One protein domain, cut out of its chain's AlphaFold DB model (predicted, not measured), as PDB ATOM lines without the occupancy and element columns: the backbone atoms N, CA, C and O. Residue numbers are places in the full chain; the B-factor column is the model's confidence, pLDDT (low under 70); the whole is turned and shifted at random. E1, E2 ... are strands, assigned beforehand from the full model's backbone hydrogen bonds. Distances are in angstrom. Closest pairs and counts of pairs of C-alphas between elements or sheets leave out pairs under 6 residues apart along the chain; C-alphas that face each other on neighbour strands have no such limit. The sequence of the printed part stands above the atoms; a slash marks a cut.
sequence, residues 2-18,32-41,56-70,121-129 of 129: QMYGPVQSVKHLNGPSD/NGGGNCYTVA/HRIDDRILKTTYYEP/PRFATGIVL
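This is residues 2 to 18, 32 to 41, 56 to 70 and 121 to 129 of the 129 residues of an uncharacterized protein of Hyalella azteca (UniProt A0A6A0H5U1). The printed part is built on one strongly twisted antiparallel sheet of five strands, a single wall curled like part of a barrel but left open, with E1 at one edge and the short strand E3 at the other. E2 and E5 lie in the middle, and E4 reaches past E5 to form a small hairpin with E3. The printed part has 51 residues, with no named helix and the strands E1, E2, E3, E4 and E5 in that order along the chain; across the sheet the order is E1, E2, E5, E4, E3, and the class is all strand. The whole is only just compact, close to loose, with a radius of gyration of the C-alphas of 11.5 A and spans of 31 by 25 by 14 A.

E1 holds residues 7 to 13 and is 16.7 A long, from C-alpha 7 at (30.412, 23.878, -11.043) to C-alpha 13 at (33.403, 7.542, -12.494). E2 holds residues 37 to 41, 13.5 A. E5 holds residues 123 to 128, 17.0 A, and ends with C-alpha 128 at (38.601, 10.583, -19.738). E4 holds residues 61 to 67, 19.7 A, and E3 holds residues 56 to 58, 6.9 A.

E2 and E5 are antiparallel neighbours at 163 degrees between their directions; N 38 and O 127 are 2.9 A apart, within hydrogen-bond range. On the other side of E2, the edge strand E1 is antiparallel to it at 160 degrees, with N 11 and O 39 at 2.8 A and N 13 and O 37 at 2.7 A. E5 and E4 are antiparallel at 149 degrees, with N 126 and O 66 at 2.7 A. E4 pairs in a staggered way, with E3 over residues 61 to 63 and with E5 over residues 64 to 67. E3, the other edge strand, forms a hairpin with E4 through a tight link of 2 residues; they are antiparallel at 141 degrees, with N 63 and O 56 at 2.8 A. E1 is apart from E3 and from E4, and E3 is apart from E2 and from E5.

The two C-alphas farthest apart are those of Gly 5 and Asp 18, 34.2 A. From edge to edge of the sheet the strands' lines turn by 53 degrees and the way across it by 122 degrees. Three cuts leave out residues 19 to 31, 42 to 55 and 71 to 120, with C-alpha gaps of 11.1 A, 16.6 A and 9.9 A. The mean pLDDT of the printed part is 74.9; residues 14 to 18, 32 to 35, 70, 121 to 125 and 128 to 129 are under 70.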
ATOM      1  N   GLN A   2      36.552  24.753 -13.034       86.56
ATOM      2  CA  GLN A   2      35.916  25.938 -12.398       86.56
ATOM      3  C   GLN A   2      36.174  27.263 -13.145       86.56
ATOM      4  O   GLN A   2      35.354  28.172 -13.108       86.56
ATOM      5  N   MET A   3      37.272  27.343 -13.901       85.38
ATOM      6  CA  MET A   3      37.589  28.482 -14.773       85.38
ATOM      7  C   MET A   3      36.577  28.728 -15.908       85.38
ATOM      8  O   MET A   3      36.530  29.828 -16.447       85.38
ATOM      9  N   TYR A   4      35.776  27.725 -16.288       88.69
ATOM     10  CA  TYR A   4      34.776  27.860 -17.359       88.69
ATOM     11  C   TYR A   4      33.405  28.319 -16.838       88.69
ATOM     12  O   TYR A   4      32.533  28.695 -17.627       88.69
ATOM     13  N   GLY A   5      33.218  28.312 -15.516       90.19
ATOM     14  CA  GLY A   5      32.026  28.788 -14.826       90.19
ATOM     15  C   GLY A   5      31.694  27.977 -13.570       90.19
ATOM     16  O   GLY A   5      32.417  27.032 -13.230       90.19
ATOM     17  N   PRO A   6      30.595  28.330 -12.881       89.44
ATOM     18  CA  PRO A   6      30.176  27.668 -11.651       89.44
ATOM     19  C   PRO A   6      29.912  26.168 -11.859       89.44
ATOM     20  O   PRO A   6      29.129  25.759 -12.722       89.44
ATOM     21  N   VAL A   7      30.567  25.338 -11.042       89.56
ATOM     22  CA  VAL A   7      30.412  23.878 -11.043       89.56
ATOM     23  C   VAL A   7      29.520  23.479  -9.879       89.56
ATOM     24  O   VAL A   7      29.793  23.817  -8.732       89.56
ATOM     25  N   GLN A   8      28.473  22.719 -10.172       89.62
ATOM     26  CA  GLN A   8      27.521  22.248  -9.174       89.62
ATOM     27  C   GLN A   8      27.962  20.910  -8.555       89.62
ATOM     28  O   GLN A   8      27.664  20.643  -7.397       89.62
ATOM     29  N   SER A   9      28.660  20.041  -9.298       86.06
ATOM     30  CA  SER A   9      29.306  18.852  -8.713       86.06
ATOM     31  C   SER A   9      30.374  18.246  -9.617       86.06
ATOM     32  O   SER A   9      30.283  18.343 -10.840       86.06
ATOM     33  N   VAL A  10      31.317  17.527  -9.007       87.38
ATOM     34  CA  VAL A  10      32.291  16.665  -9.688       87.38
ATOM     35  C   VAL A  10      32.149  15.249  -9.139       87.38
ATOM     36  O   VAL A  10      32.083  15.068  -7.926       87.38
ATOM     37  N   LYS A  11      32.080  14.251 -10.018       84.38
ATOM     38  CA  LYS A  11      31.986  12.838  -9.646       84.38
ATOM     39  C   LYS A  11      33.085  12.050 -10.347       84.38
ATOM     40  O   LYS A  11      33.195  12.122 -11.566       84.38
ATOM     41  N   HIS A  12      33.859  11.282  -9.587       84.12
ATOM     42  CA  HIS A  12      34.722  10.247 -10.149       84.12
ATOM     43  C   HIS A  12      33.827   9.093 -10.627       84.12
ATOM     44  O   HIS A  12      33.013   8.566  -9.866       84.12
ATOM     45  N   LEU A  13      33.925   8.761 -11.907       74.25
ATOM     46  CA  LEU A  13      33.403   7.542 -12.494       74.25
ATOM     47  C   LEU A  13      34.531   6.515 -12.508       74.25
ATOM     48  O   LEU A  13      35.548   6.709 -13.174       74.25
ATOM     49  N   ASN A  14      34.347   5.416 -11.788       68.81
ATOM     50  CA  ASN A  14      35.195   4.254 -11.981       68.81
ATOM     51  C   ASN A  14      34.978   3.771 -13.422       68.81
ATOM     52  O   ASN A  14      33.865   3.375 -13.778       68.81
ATOM     53  N   GLY A  15      36.012   3.875 -14.260       56.88
ATOM     54  CA  GLY A  15      36.036   3.174 -15.542       56.88
ATOM     55  C   GLY A  15      35.964   1.660 -15.305       56.88
ATOM     56  O   GLY A  15      36.155   1.223 -14.166       56.88
ATOM     57  N   PRO A  16      35.667   0.848 -16.334       50.94
ATOM     58  CA  PRO A  16      35.794  -0.596 -16.204       50.94
ATOM     59  C   PRO A  16      37.223  -0.901 -15.748       50.94
ATOM     60  O   PRO A  16      38.188  -0.622 -16.457       50.94
ATOM     61  N   SER A  17      37.354  -1.383 -14.514       45.84
ATOM     62  CA  SER A  17      38.606  -1.914 -14.005       45.84
ATOM     63  C   SER A  17      38.921  -3.129 -14.865       45.84
ATOM     64  O   SER A  17      38.195  -4.118 -14.779       45.84
ATOM     65  N   ASP A  18      39.955  -3.068 -15.701       48.31
ATOM     66  CA  ASP A  18      40.536  -4.270 -16.294       48.31
ATOM     67  C   ASP A  18      41.113  -5.116 -15.146       48.31
ATOM     68  O   ASP A  18      42.289  -5.029 -14.790       48.31
ATOM     69  N   ASN A  32      39.517   3.515 -25.178       45.97
ATOM     70  CA  ASN A  32      38.863   3.682 -23.897       45.97
ATOM     71  C   ASN A  32      39.576   2.733 -22.939       45.97
ATOM     72  O   ASN A  32      39.017   1.739 -22.488       45.97
ATOM     73  N   GLY A  33      40.868   3.008 -22.735       43.34
ATOM     74  CA  GLY A  33      41.628   2.366 -21.673       43.34
ATOM     75  C   GLY A  33      40.950   2.663 -20.341       43.34
ATOM     76  O   GLY A  33      40.384   3.746 -20.179       43.34
ATOM     77  N   GLY A  34      40.973   1.698 -19.422       50.22
ATOM     78  CA  GLY A  34      40.464   1.806 -18.053       50.22
ATOM     79  C   GLY A  34      41.179   2.889 -17.235       50.22
ATOM     80  O   GLY A  34      41.929   2.596 -16.310       50.22
ATOM     81  N   GLY A  35      40.971   4.149 -17.607       58.97
ATOM     82  CA  GLY A  35      41.491   5.344 -16.968       58.97
ATOM     83  C   GLY A  35      40.441   5.994 -16.073       58.97
ATOM     84  O   GLY A  35      39.231   5.824 -16.251       58.97
ATOM     85  N   ASN A  36      40.910   6.745 -15.077       70.75
ATOM     86  CA  ASN A  36      40.051   7.505 -14.173       70.75
ATOM     87  C   ASN A  36      39.154   8.449 -14.986       70.75
ATOM     88  O   ASN A  36      39.644   9.353 -15.660       70.75
ATOM     89  N   CYS A  37      37.841   8.255 -14.920       76.81
ATOM     90  CA  CYS A  37      36.881   9.076 -15.645       76.81
ATOM     91  C   CYS A  37      36.234  10.064 -14.673       76.81
ATOM     92  O   CYS A  37      35.895   9.708 -13.552       76.81
ATOM     93  N   TYR A  38      35.994  11.309 -15.070       84.38
ATOM     94  CA  TYR A  38      35.339  12.292 -14.202       84.38
ATOM     95  C   TYR A  38      34.141  12.905 -14.906       84.38
ATOM     96  O   TYR A  38      34.213  13.252 -16.076       84.38
ATOM     97  N   THR A  39      33.035  13.084 -14.193       86.19
ATOM     98  CA  THR A  39      31.897  13.880 -14.657       86.19
ATOM     99  C   THR A  39      31.869  15.195 -13.911       86.19
ATOM    100  O   THR A  39      31.885  15.224 -12.681       86.19
ATOM    101  N   VAL A  40      31.768  16.287 -14.655       88.69
ATOM    102  CA  VAL A  40      31.633  17.633 -14.111       88.69
ATOM    103  C   VAL A  40      30.289  18.182 -14.540       88.69
ATOM    104  O   VAL A  40      30.017  18.265 -15.730       88.69
ATOM    105  N   ALA A  41      29.452  18.555 -13.579       89.38
ATOM    106  CA  ALA A  41      28.158  19.168 -13.836       89.38
ATOM    107  C   ALA A  41      28.237  20.678 -13.592       89.38
ATOM    108  O   ALA A  41      28.494  21.113 -12.466       89.38
ATOM    109  N   HIS A  56      42.065  20.176 -23.193       84.88
ATOM    110  CA  HIS A  56      42.606  19.850 -21.882       84.88
ATOM    111  C   HIS A  56      43.837  18.965 -22.043       84.88
ATOM    112  O   HIS A  56      43.785  17.941 -22.721       84.88
ATOM    113  N   ARG A  57      44.942  19.345 -21.401       84.12
ATOM    114  CA  ARG A  57      46.183  18.564 -21.391       84.12
ATOM    115  C   ARG A  57      46.646  18.376 -19.955       84.12
ATOM    116  O   ARG A  57      46.615  19.328 -19.178       84.12
ATOM    117  N   ILE A  58      47.040  17.156 -19.613       84.38
ATOM    118  CA  ILE A  58      47.787  16.857 -18.389       84.38
ATOM    119  C   ILE A  58      49.092  16.224 -18.841       84.38
ATOM    120  O   ILE A  58      49.073  15.203 -19.534       84.38
ATOM    121  N   ASP A  59      50.198  16.863 -18.472       85.50
ATOM    122  CA  ASP A  59      51.526  16.561 -18.998       85.50
ATOM    123  C   ASP A  59      51.480  16.599 -20.540       85.50
ATOM    124  O   ASP A  59      51.110  17.620 -21.124       85.50
ATOM    125  N   ASP A  60      51.738  15.471 -21.201       82.56
ATOM    126  CA  ASP A  60      51.708  15.352 -22.664       82.56
ATOM    127  C   ASP A  60      50.415  14.732 -23.215       82.56
ATOM    128  O   ASP A  60      50.217  14.660 -24.433       82.56
ATOM    129  N   ARG A  61      49.498  14.300 -22.338       81.62
ATOM    130  CA  ARG A  61      48.261  13.617 -22.730       81.62
ATOM    131  C   ARG A  61      47.122  14.608 -22.922       81.62
ATOM    132  O   ARG A  61      46.795  15.383 -22.022       81.62
ATOM    133  N   ILE A  62      46.487  14.547 -24.089       83.62
ATOM    134  CA  ILE A  62      45.253  15.286 -24.373       83.62
ATOM    135  C   ILE A  62      44.088  14.512 -23.758       83.62
ATOM    136  O   ILE A  62      43.880  13.343 -24.077       83.62
ATOM    137  N   LEU A  63      43.324  15.169 -22.888       84.69
ATOM    138  CA  LEU A  63      42.136  14.580 -22.283       84.69
ATOM    139  C   LEU A  63      40.950  14.701 -23.231       84.69
ATOM    140  O   LEU A  63      40.667  15.776 -23.765       84.69
ATOM    141  N   LYS A  64      40.199  13.613 -23.377       83.44
ATOM    142  CA  LYS A  64      38.957  13.623 -24.150       83.44
ATOM    143  C   LYS A  64      37.820  14.120 -23.275       83.44
ATOM    144  O   LYS A  64      37.651  13.644 -22.152       83.44
ATOM    145  N   THR A  65      37.007  15.029 -23.806       88.56
ATOM    146  CA  THR A  65      35.776  15.469 -23.148       88.56
ATOM    147  C   THR A  65      34.545  15.074 -23.958       88.56
ATOM    148  O   THR A  65      34.583  15.059 -25.186       88.56
ATOM    149  N   THR A  66      33.444  14.733 -23.292       84.25
ATOM    150  CA  THR A  66      32.162  14.383 -23.932       84.25
ATOM    151  C   THR A  66      30.999  14.937 -23.121       84.25
ATOM    152  O   THR A  66      31.139  15.172 -21.925       84.25
ATOM    153  N   TYR A  67      29.835  15.149 -23.732       85.44
ATOM    154  CA  TYR A  67      28.631  15.442 -22.954       85.44
ATOM    155  C   TYR A  67      28.131  14.172 -22.267       85.44
ATOM    156  O   TYR A  67      28.099  13.097 -22.867       85.44
ATOM    157  N   TYR A  68      27.784  14.292 -20.988       81.00
ATOM    158  CA  TYR A  68      27.176  13.195 -20.253       81.00
ATOM    159  C   TYR A  68      25.674  13.159 -20.535       81.00
ATOM    160  O   TYR A  68      24.941  14.048 -20.105       81.00
ATOM    161  N   GLU A  69      25.230  12.098 -21.203       78.25
ATOM    162  CA  GLU A  69      23.818  11.782 -21.394       78.25
ATOM    163  C   GLU A  69      23.366  10.823 -20.279       78.25
ATOM    164  O   GLU A  69      23.878   9.700 -20.191       78.25
ATOM    165  N   PRO A  70      22.437  11.215 -19.386       63.25
ATOM    166  CA  PRO A  70      21.886  10.285 -18.411       63.25
ATOM    167  C   PRO A  70      21.132   9.180 -19.156       63.25
ATOM    168  O   PRO A  70      20.163   9.445 -19.862       63.25
ATOM    169  N   PRO A 121      18.027  20.021 -15.741       48.38
ATOM    170  CA  PRO A 121      18.940  19.542 -16.771       48.38
ATOM    171  C   PRO A 121      20.361  19.950 -16.370       48.38
ATOM    172  O   PRO A 121      20.708  21.127 -16.368       48.38
ATOM    173  N   ARG A 122      21.151  18.982 -15.893       59.38
ATOM    174  CA  ARG A 122      22.512  19.241 -15.430       59.38
ATOM    175  C   ARG A 122      23.383  19.168 -16.663       59.38
ATOM    176  O   ARG A 122      23.580  18.085 -17.205       59.38
ATOM    177  N   PHE A 123      23.887  20.311 -17.101       64.94
ATOM    178  CA  PHE A 123      24.818  20.375 -18.219       64.94
ATOM    179  C   PHE A 123      26.143  19.788 -17.755       64.94
ATOM    180  O   PHE A 123      26.891  20.420 -17.011       64.94
ATOM    181  N   ALA A 124      26.383  18.532 -18.113       68.25
ATOM    182  CA  ALA A 124      27.507  17.768 -17.610       68.25
ATOM    183  C   ALA A 124      28.466  17.368 -18.730       68.25
ATOM    184  O   ALA A 124      28.054  16.941 -19.807       68.25
ATOM    185  N   THR A 125      29.758  17.487 -18.444       68.94
ATOM    186  CA  THR A 125      30.850  17.091 -19.331       68.94
ATOM    187  C   THR A 125      31.658  15.994 -18.643       68.94
ATOM    188  O   THR A 125      32.117  16.167 -17.511       68.94
ATOM    189  N   GLY A 126      31.799  14.849 -19.304       72.19
ATOM    190  CA  GLY A 126      32.727  13.785 -18.948       72.19
ATOM    191  C   GLY A 126      34.143  14.117 -19.413       72.19
ATOM    192  O   GLY A 126      34.311  14.728 -20.465       72.19
ATOM    193  N   ILE A 127      35.148  13.724 -18.635       74.88
ATOM    194  CA  ILE A 127      36.569  13.762 -18.983       74.88
ATOM    195  C   ILE A 127      37.139  12.356 -18.794       74.88
ATOM    196  O   ILE A 127      36.908  11.746 -17.749       74.88
ATOM    197  N   VAL A 128      37.893  11.872 -19.778       69.56
ATOM    198  CA  VAL A 128      38.601  10.583 -19.738       69.56
ATOM    199  C   VAL A 128      40.111  10.842 -19.842       69.56
ATOM    200  O   VAL A 128      40.524  11.635 -20.696       69.56
ATOM    201  N   LEU A 129      40.894  10.221 -18.946       56.25
ATOM    202  CA  LEU A 129      42.364  10.318 -18.845       56.25
ATOM    203  C   LEU A 129      43.091   9.075 -19.369       56.25
ATOM    204  O   LEU A 129      42.528   7.971 -19.213       56.25
TER     205      LEU A 129